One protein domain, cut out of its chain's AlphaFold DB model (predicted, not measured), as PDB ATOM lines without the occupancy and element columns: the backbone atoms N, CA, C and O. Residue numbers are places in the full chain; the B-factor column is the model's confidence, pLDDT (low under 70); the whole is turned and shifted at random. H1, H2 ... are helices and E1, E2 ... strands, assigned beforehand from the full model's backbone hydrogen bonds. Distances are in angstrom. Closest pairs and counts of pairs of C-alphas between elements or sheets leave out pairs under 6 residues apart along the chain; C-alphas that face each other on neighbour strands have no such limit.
ATOM      1  N   ARG A  45     -38.031  56.417  -7.868       95.81
ATOM      2  CA  ARG A  45     -39.374  55.814  -7.874       95.81
ATOM      3  C   ARG A  45     -39.955  55.731  -9.287       95.81
ATOM      4  O   ARG A  45     -40.485  54.697  -9.671       95.81
ATOM      5  N   ARG A  46     -39.758  56.786 -10.080       96.88
ATOM      6  CA  ARG A  46     -40.192  56.829 -11.476       96.88
ATOM      7  C   ARG A  46     -39.611  55.677 -12.302       96.88
ATOM      8  O   ARG A  46     -40.348  55.072 -13.062       96.88
ATOM      9  N   GLU A  47     -38.335  55.327 -12.123       96.50
ATOM     10  CA  GLU A  47     -37.743  54.174 -12.825       96.50
ATOM     11  C   GLU A  47     -38.430  52.849 -12.462       96.50
ATOM     12  O   GLU A  47     -38.618  52.003 -13.334       96.50
ATOM     13  N   LEU A  48     -38.845  52.672 -11.202       96.62
ATOM     14  CA  LEU A  48     -39.617  51.495 -10.789       96.62
ATOM     15  C   LEU A  48     -41.010  51.487 -11.436       96.62
ATOM     16  O   LEU A  48     -41.475  50.443 -11.885       96.62
ATOM     17  N   ASP A  49     -41.666  52.648 -11.502       95.94
ATOM     18  CA  ASP A  49     -42.997  52.797 -12.103       95.94
ATOM     19  C   ASP A  49     -42.983  52.590 -13.626       95.94
ATOM     20  O   ASP A  49     -43.925  52.028 -14.183       95.94
ATOM     21  N   GLU A  50     -41.903  53.005 -14.290       95.56
ATOM     22  CA  GLU A  50     -41.688  52.874 -15.736       95.56
ATOM     23  C   GLU A  50     -41.134  51.497 -16.143       95.56
ATOM     24  O   GLU A  50     -40.986  51.222 -17.337       95.56
ATOM     25  N   THR A  51     -40.829  50.611 -15.187       94.06
ATOM     26  CA  THR A  51     -40.292  49.278 -15.498       94.06
ATOM     27  C   THR A  51     -41.336  48.438 -16.255       94.06
ATOM     28  O   THR A  51     -42.454  48.254 -15.761       94.06
ATOM     29  N   PRO A  52     -40.999  47.884 -17.438       92.12
ATOM     30  CA  PRO A  52     -41.925  47.074 -18.222       92.12
ATOM     31  C   PRO A  52     -42.450  45.850 -17.467       92.12
ATOM     32  O   PRO A  52     -41.703  45.052 -16.899       92.12
ATOM     33  N   ARG A  53     -43.769  45.665 -17.525       92.12
ATOM     34  CA  ARG A  53     -44.513  44.600 -16.839       92.12
ATOM     35  C   ARG A  53     -44.574  43.336 -17.692       92.12
ATOM     36  O   ARG A  53     -45.650  42.888 -18.083       92.12
ATOM     37  N   LEU A  54     -43.406  42.808 -18.028       91.25
ATOM     38  CA  LEU A  54     -43.262  41.612 -18.858       91.25
ATOM     39  C   LEU A  54     -43.593  40.340 -18.069       91.25
ATOM     40  O   LEU A  54     -43.719  40.377 -16.844       91.25
ATOM     41  N   ASN A  55     -43.716  39.206 -18.761       91.06
ATOM     42  CA  ASN A  55     -43.872  37.913 -18.098       91.06
ATOM     43  C   ASN A  55     -42.751  37.709 -17.063       91.06
ATOM     44  O   ASN A  55     -41.600  38.072 -17.299       91.06
ATOM     45  N   GLY A  56     -43.104  37.202 -15.881       91.94
ATOM     46  CA  GLY A  56     -42.153  37.013 -14.786       91.94
ATOM     47  C   GLY A  56     -41.759  38.292 -14.037       91.94
ATOM     48  O   GLY A  56     -40.866  38.228 -13.194       91.94
ATOM     49  N   PHE A  57     -42.393  39.439 -14.308       95.25
ATOM     50  CA  PHE A  57     -42.192  40.674 -13.545       95.25
ATOM     51  C   PHE A  57     -42.774  40.561 -12.134       95.25
ATOM     52  O   PHE A  57     -43.920  40.141 -11.954       95.25
ATOM     53  N   ILE A  58     -41.999  41.001 -11.144       96.88
ATOM     54  CA  ILE A  58     -42.386  41.089  -9.738       96.88
ATOM     55  C   ILE A  58     -41.902  42.436  -9.191       96.88
ATOM     56  O   ILE A  58     -40.711  42.743  -9.252       96.88
ATOM     57  N   ARG A  59     -42.811  43.222  -8.613       97.75
ATOM     58  CA  ARG A  59     -42.503  44.402  -7.799       97.75
ATOM     59  C   ARG A  59     -42.699  44.040  -6.337       97.75
ATOM     60  O   ARG A  59     -43.779  43.592  -5.950       97.75
ATOM     61  N   ALA A  60     -41.669  44.238  -5.530       97.75
ATOM     62  CA  ALA A  60     -41.685  43.875  -4.126       97.75
ATOM     63  C   ALA A  60     -41.060  44.971  -3.266       97.75
ATOM     64  O   ALA A  60     -40.316  45.826  -3.748       97.75
ATOM     65  N   MET A  61     -41.388  44.936  -1.982       98.31
ATOM     66  CA  MET A  61     -40.873  45.864  -0.991       98.31
ATOM     67  C   MET A  61     -40.496  45.101   0.269       98.31
ATOM     68  O   MET A  61     -41.270  44.274   0.746       98.31
ATOM     69  N   ILE A  62     -39.315  45.388   0.801       98.31
ATOM     70  CA  ILE A  62     -38.981  45.090   2.188       98.31
ATOM     71  C   ILE A  62     -39.290  46.359   2.963       98.31
ATOM     72  O   ILE A  62     -38.752  47.418   2.643       98.31
ATOM     73  N   PHE A  63     -40.199  46.261   3.923       98.06
ATOM     74  CA  PHE A  63     -40.548  47.371   4.798       98.06
ATOM     75  C   PHE A  63     -40.789  46.838   6.200       98.06
ATOM     76  O   PHE A  63     -41.553  45.882   6.367       98.06
ATOM     77  N   ASP A  64     -40.114  47.417   7.187       96.75
ATOM     78  CA  ASP A  64     -40.252  47.027   8.593       96.75
ATOM     79  C   ASP A  64     -39.986  45.518   8.801       96.75
ATOM     80  O   ASP A  64     -40.716  44.788   9.476       96.75
ATOM     81  N   GLN A  65     -38.935  45.017   8.137       96.19
ATOM     82  CA  GLN A  65     -38.526  43.605   8.139       96.19
ATOM     83  C   GLN A  65     -39.591  42.624   7.603       96.19
ATOM     84  O   GLN A  65     -39.534  41.432   7.905       96.19
ATOM     85  N   GLN A  66     -40.543  43.086   6.786       96.94
ATOM     86  CA  GLN A  66     -41.552  42.253   6.119       96.94
ATOM     87  C   GLN A  66     -41.430  42.342   4.593       96.94
ATOM     88  O   GLN A  66     -41.148  43.408   4.050       96.94
ATOM     89  N   LEU A  67     -41.642  41.217   3.900       97.69
ATOM     90  CA  LEU A  67     -41.620  41.142   2.436       97.69
ATOM     91  C   LEU A  67     -43.038  41.288   1.878       97.69
ATOM     92  O   LEU A  67     -43.882  40.413   2.068       97.69
ATOM     93  N   TYR A  68     -43.271  42.359   1.129       98.06
ATOM     94  CA  TYR A  68     -44.521  42.640   0.432       98.06
ATOM     95  C   TYR A  68     -44.356  42.424  -1.067       98.06
ATOM     96  O   TYR A  68     -43.391  42.892  -1.670       98.06
ATOM     97  N   ILE A  69     -45.330  41.760  -1.685       97.12
ATOM     98  CA  ILE A  69     -45.458  41.690  -3.141       97.12
ATOM     99  C   ILE A  69     -46.475  42.755  -3.532       97.12
ATOM    100  O   ILE A  69     -47.650  42.648  -3.187       97.12
ATOM    101  N   LEU A  70     -46.006  43.805  -4.199       97.06
ATOM    102  CA  LEU A  70     -46.832  44.952  -4.575       97.06
ATOM    103  C   LEU A  70     -47.531  44.727  -5.912       97.06
ATOM    104  O   LEU A  70     -48.625  45.240  -6.129       97.06
ATOM    105  N   ASP A  71     -46.872  44.012  -6.824       96.19
ATOM    106  CA  ASP A  71     -47.354  43.862  -8.187       96.19
ATOM    107  C   ASP A  71     -46.669  42.705  -8.918       96.19
ATOM    108  O   ASP A  71     -45.511  42.381  -8.641       96.19
ATOM    109  N   THR A  72     -47.362  42.109  -9.884       95.50
ATOM    110  CA  THR A  72     -46.856  40.998 -10.697       95.50
ATOM    111  C   THR A  72     -47.453  41.026 -12.096       95.50
ATOM    112  O   THR A  72     -48.625  41.364 -12.254       95.50
ATOM    113  N   SER A  73     -46.691  40.594 -13.101       93.94
ATOM    114  CA  SER A  73     -47.214  40.361 -14.453       93.94
ATOM    115  C   SER A  73     -46.920  38.937 -14.919       93.94
ATOM    116  O   SER A  73     -45.801  38.436 -14.785       93.94
ATOM    117  N   GLY A  74     -47.946  38.276 -15.456       85.50
ATOM    118  CA  GLY A  74     -47.954  36.827 -15.652       85.50
ATOM    119  C   GLY A  74     -48.193  36.064 -14.344       85.50
ATOM    120  O   GLY A  74     -48.587  36.638 -13.329       85.50
ATOM    121  N   GLN A  75     -47.983  34.748 -14.367       79.44
ATOM    122  CA  GLN A  75     -48.016  33.936 -13.148       79.44
ATOM    123  C   GLN A  75     -46.659  33.980 -12.439       79.44
ATOM    124  O   GLN A  75     -45.609  33.996 -13.084       79.44
ATOM    125  N   ILE A  76     -46.664  33.931 -11.103       79.81
ATOM    126  CA  ILE A  76     -45.437  33.663 -10.349       79.81
ATOM    127  C   ILE A  76     -45.092  32.182 -10.533       79.81
ATOM    128  O   ILE A  76     -45.629  31.311  -9.849       79.81
ATOM    129  N   TYR A  77     -44.191  31.892 -11.465       86.06
ATOM    130  CA  TYR A  77     -43.674  30.540 -11.651       86.06
ATOM    131  C   TYR A  77     -42.706  30.146 -10.529       86.06
ATOM    132  O   TYR A  77     -42.286  30.965  -9.707       86.06
ATOM    133  N   SER A  78     -42.292  28.877 -10.537       93.75
ATOM    134  CA  SER A  78     -41.382  28.289  -9.545       93.75
ATOM    135  C   SER A  78     -40.120  29.121  -9.293       93.75
ATOM    136  O   SER A  78     -39.677  29.204  -8.152       93.75
ATOM    137  N   ARG A  79     -39.574  29.787 -10.320       93.38
ATOM    138  CA  ARG A  79     -38.414  30.686 -10.194       93.38
ATOM    139  C   ARG A  79     -38.698  31.914  -9.334       93.38
ATOM    140  O   ARG A  79     -37.934  32.198  -8.420       93.38
ATOM    141  N   GLY A  80     -39.810  32.603  -9.592       95.38
ATOM    142  CA  GLY A  80     -40.231  33.756  -8.792       95.38
ATOM    143  C   GLY A  80     -40.459  33.362  -7.340       95.38
ATOM    144  O   GLY A  80     -39.934  34.001  -6.431       95.38
ATOM    145  N   LEU A  81     -41.156  32.243  -7.129       95.81
ATOM    146  CA  LEU A  81     -41.416  31.718  -5.795       95.81
ATOM    147  C   LEU A  81     -40.118  31.332  -5.063       95.81
ATOM    148  O   LEU A  81     -39.942  31.680  -3.898       95.81
ATOM    149  N   ALA A  82     -39.181  30.664  -5.741       97.06
ATOM    150  CA  ALA A  82     -37.894  30.278  -5.165       97.06
ATOM    151  C   ALA A  82     -37.046  31.494  -4.755       97.06
ATOM    152  O   ALA A  82     -36.481  31.496  -3.659       97.06
ATOM    153  N   THR A  83     -36.995  32.538  -5.588       96.81
ATOM    154  CA  THR A  83     -36.283  33.785  -5.272       96.81
ATOM    155  C   THR A  83     -36.911  34.504  -4.079       96.81
ATOM    156  O   THR A  83     -36.198  34.893  -3.156       96.81
ATOM    157  N   LEU A  84     -38.244  34.614  -4.035       96.88
ATOM    158  CA  LEU A  84     -38.960  35.206  -2.898       96.88
ATOM    159  C   LEU A  84     -38.736  34.407  -1.603       96.88
ATOM    160  O   LEU A  84     -38.508  34.998  -0.550       96.88
ATOM    161  N   HIS A  85     -38.708  33.071  -1.668       97.25
ATOM    162  CA  HIS A  85     -38.353  32.235  -0.518       97.25
ATOM    163  C   HIS A  85     -36.902  32.418  -0.067       97.25
ATOM    164  O   HIS A  85     -36.634  32.390   1.135       97.25
ATOM    165  N   ALA A  86     -35.962  32.590  -0.998       96.56
ATOM    166  CA  ALA A  86     -34.568  32.857  -0.665       96.56
ATOM    167  C   ALA A  86     -34.413  34.209   0.048       96.56
ATOM    168  O   ALA A  86     -33.731  34.263   1.071       96.56
ATOM    169  N   LEU A  87     -35.105  35.252  -0.428       96.50
ATOM    170  CA  LEU A  87     -35.168  36.561   0.233       96.50
ATOM    171  C   LEU A  87     -35.783  36.455   1.628       96.50
ATOM    172  O   LEU A  87     -35.167  36.881   2.597       96.50
ATOM    173  N   HIS A  88     -36.943  35.808   1.755       96.94
ATOM    174  CA  HIS A  88     -37.590  35.601   3.050       96.94
ATOM    175  C   HIS A  88     -36.677  34.854   4.035       96.94
ATOM    176  O   HIS A  88     -36.557  35.240   5.194       96.94
ATOM    177  N   ARG A  89     -35.970  33.809   3.580       96.38
ATOM    178  CA  ARG A  89     -34.993  33.103   4.419       96.38
ATOM    179  C   ARG A  89     -33.846  34.020   4.842       96.38
ATOM    180  O   ARG A  89     -33.504  34.003   6.016       96.38
ATOM    181  N   ALA A  90     -33.289  34.813   3.926       94.75
ATOM    182  CA  ALA A  90     -32.228  35.767   4.247       94.75
ATOM    183  C   ALA A  90     -32.686  36.804   5.285       94.75
ATOM    184  O   ALA A  90     -31.939  37.108   6.205       94.75
ATOM    185  N   MET A  91     -33.933  37.279   5.198       95.62
ATOM    186  CA  MET A  91     -34.509  38.198   6.185       95.62
ATOM    187  C   MET A  91     -34.618  37.580   7.580       95.62
ATOM    188  O   MET A  91     -34.341  38.252   8.568       95.62
ATOM    189  N   LEU A  92     -34.994  36.301   7.669       95.69
ATOM    190  CA  LEU A  92     -35.102  35.591   8.945       95.69
ATOM    191  C   LEU A  92     -33.745  35.254   9.571       95.69
ATOM    192  O   LEU A  92     -33.649  35.151  10.791       95.69
ATOM    193  N   THR A  93     -32.722  35.005   8.751       96.19
ATOM    194  CA  THR A  93     -31.408  34.555   9.233       96.19
ATOM    195  C   THR A  93     -30.387  35.675   9.351       96.19
ATOM    196  O   THR A  93     -29.336  35.456   9.952       96.19
ATOM    197  N   SER A  94     -30.670  36.857   8.798       95.75
ATOM    198  CA  SER A  94     -29.773  38.001   8.901       95.75
ATOM    199  C   SER A  94     -29.621  38.423  10.368       95.75
ATOM    200  O   SER A  94     -30.622  38.724  11.024       95.75
ATOM    201  N   PRO A  95     -28.390  38.482  10.905       96.44
ATOM    202  CA  PRO A  95     -28.149  39.007  12.247       96.44
ATOM    203  C   PRO A  95     -28.271  40.539  12.312       96.44
ATOM    204  O   PRO A  95     -28.227  41.112  13.398       96.44
ATOM    205  N   GLU A  96     -28.407  41.199  11.160       95.56
ATOM    206  CA  GLU A  96     -28.512  42.648  11.010       95.56
ATOM    207  C   GLU A  96     -29.812  42.987  10.255       95.56
ATOM    208  O   GLU A  96     -30.176  42.269   9.317       95.56
ATOM    209  N   PRO A  97     -30.551  44.041  10.645       93.00
ATOM    210  CA  PRO A  97     -31.786  44.401   9.956       93.00
ATOM    211  C   PRO A  97     -31.499  44.792   8.502       93.00
ATOM    212  O   PRO A  97     -30.525  45.491   8.219       93.00
ATOM    213  N   LEU A  98     -32.359  44.351   7.582       94.06
ATOM    214  CA  LEU A  98     -32.298  44.802   6.200       94.06
ATOM    215  C   LEU A  98     -32.886  46.216   6.107       94.06
ATOM    216  O   LEU A  98     -33.801  46.554   6.860       94.06
ATOM    217  N   PRO A  99     -32.376  47.056   5.194       95.44
ATOM    218  CA  PRO A  99     -32.957  48.366   4.967       95.44
ATOM    219  C   PRO A  99     -34.341  48.247   4.321       95.44
ATOM    220  O   PRO A  99     -34.602  47.321   3.548       95.44
ATOM    221  N   ASP A 100     -35.182  49.250   4.563       97.75
ATOM    222  CA  ASP A 100     -36.396  49.442   3.780       97.75
ATOM    223  C   ASP A 100     -36.021  49.701   2.315       97.75
ATOM    224  O   ASP A 100     -35.223  50.593   1.999       97.75
ATOM    225  N   ILE A 101     -36.585  48.912   1.405       97.31
ATOM    226  CA  ILE A 101     -36.287  48.996  -0.022       97.31
ATOM    227  C   ILE A 101     -37.473  48.535  -0.854       97.31
ATOM    228  O   ILE A 101     -38.073  47.496  -0.598       97.31
ATOM    229  N   GLU A 102     -37.762  49.279  -1.918       98.06
ATOM    230  CA  GLU A 102     -38.643  48.826  -2.985       98.06
ATOM    231  C   GLU A 102     -37.835  48.525  -4.246       98.06
ATOM    232  O   GLU A 102     -36.947  49.290  -4.628       98.06
ATOM    233  N   PHE A 103     -38.151  47.411  -4.897       97.50
ATOM    234  CA  PHE A 103     -37.444  46.946  -6.078       97.50
ATOM    235  C   PHE A 103     -38.369  46.205  -7.045       97.50
ATOM    236  O   PHE A 103     -39.456  45.733  -6.703       97.50
ATOM    237  N   THR A 104     -37.898  46.075  -8.279       96.88
ATOM    238  CA  THR A 104     -38.501  45.231  -9.310       96.88
ATOM    239  C   THR A 104     -37.506  44.159  -9.722       96.88
ATOM    240  O   THR A 104     -36.319  44.443  -9.874       96.88
ATOM    241  N   MET A 105     -37.985  42.943  -9.955       94.75
ATOM    242  CA  MET A 105     -37.204  41.853 -10.531       94.75
ATOM    243  C   MET A 105     -37.988  41.174 -11.647       94.75
ATOM    244  O   MET A 105     -39.217  41.218 -11.680       94.75
ATOM    245  N   ASN A 106     -37.267  40.531 -12.557       94.00
ATOM    246  CA  ASN A 106     -37.853  39.683 -13.577       94.00
ATOM    247  C   ASN A 106     -37.169  38.312 -13.529       94.00
ATOM    248  O   ASN A 106     -35.956  38.235 -13.332       94.00
ATOM    249  N   VAL A 107     -37.962  37.247 -13.639       93.56
ATOM    250  CA  VAL A 107     -37.480  35.856 -13.567       93.56
ATOM    251  C   VAL A 107     -37.607  35.095 -14.883       93.56
ATOM    252  O   VAL A 107     -37.392  33.883 -14.905       93.56
ATOM    253  N   ASP A 108     -38.002  35.772 -15.954       90.69
ATOM    254  CA  ASP A 108     -37.990  35.226 -17.302       90.69
ATOM    255  C   ASP A 108     -36.560  35.232 -17.862       90.69
ATOM    256  O   ASP A 108     -35.727  36.064 -17.500       90.69
ATOM    257  N   ASP A 109     -36.269  34.293 -18.757       87.25
ATOM    258  CA  ASP A 109     -34.965  34.205 -19.425       87.25
ATOM    259  C   ASP A 109     -34.802  35.290 -20.489       87.25
ATOM    260  O   ASP A 109     -33.686  35.617 -20.898       87.25
ATOM    261  N   ARG A 110     -35.929  35.830 -20.968       81.44
ATOM    262  CA  ARG A 110     -35.972  36.861 -21.997       81.44
ATOM    263  C   ARG A 110     -36.801  38.039 -21.532       81.44
ATOM    264  O   ARG A 110     -37.988  37.926 -21.250       81.44
TER     265      ARG A 110
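AT A GLANCE: This is residues 45 to 110 of the 122 residues of the protein "CAP10 domain-containing protein" of Monilinia fructicola (UniProt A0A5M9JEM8). A small three-stranded sheet is covered on one face by a single long helix, H2, which runs along the strands over E1 and makes a two-layer slab with them. A short helix, H1, at the start of the printed part only grazes the sheet and is apart from H2. The printed part has 66 residues, with two named helices and three named strands in the order H1, E1, E2, H2, E3; the sheet order is E2, E1, E3, all antiparallel, and the class is mixed, helices and strands. The whole is compact, with a radius of gyration of the C-alphas of 12.3 A, and flat, spanning 35 by 28 by 15 A.

HOW THE PARTS SIT: H1, residues 45 to 49, only grazes the sheet; its closest C-alpha pair with E3, residues 101 to 106, is Leu 48 and Thr 104, 6.5 A apart. E1, residues 57 to 63, is the inner strand, and E2, residues 66 to 73, and E3 are the edge strands. E1 and E2 form a hairpin, antiparallel at 161 degrees between their directions, with N 61 and O 68 at 2.9 A and N 68 and O 61 at 2.8 A, within hydrogen-bond range. E1 and E3 are antiparallel, also at 161 degrees, with N 60 and O 103 at 2.9 A and N 103 and O 60 at 2.9 A, within hydrogen-bond range. H2, residues 78 to 93, is on the sheet at a height over the sheet of 9.2 A. It lies over E1 and runs along the strands, at 12 degrees to E1 on the local plane. The closest C-alphas of H2 and E2 are those of His 88 and Leu 67, 6.9 A apart. E2, H2 and E3 form a split strand-helix-strand unit, two strands that run the same way with E1 between them in the sheet, and its crossover is left-handed. H1 and H2 are apart. In H1 and H2 every O i to N i+4 pair is within hydrogen-bond range.

IN THESE COORDINATES: H1 begins at C-alpha 45, (-39.374, 55.814, -7.874), and is 6.3 A from first to last C-alpha. E1 measures 19.6 A and E2 21.4 A. H2, 22.2 A, begins at C-alpha 78, (-41.382, 28.289, -9.545). E3, 16.5 A, ends at C-alpha 106, (-37.853, 39.683, -13.577).

THE WHOLE: The two C-alphas farthest apart are those of Pro 95 and Arg 110, at 35.2 A. The printed part has no cut. The links E1 to E2 and E2 to H2 are tight, H1 to E1 and H2 to E3 are short, and no link is long. The mean pLDDT of the printed part is 94.6, and no printed residue is under 70.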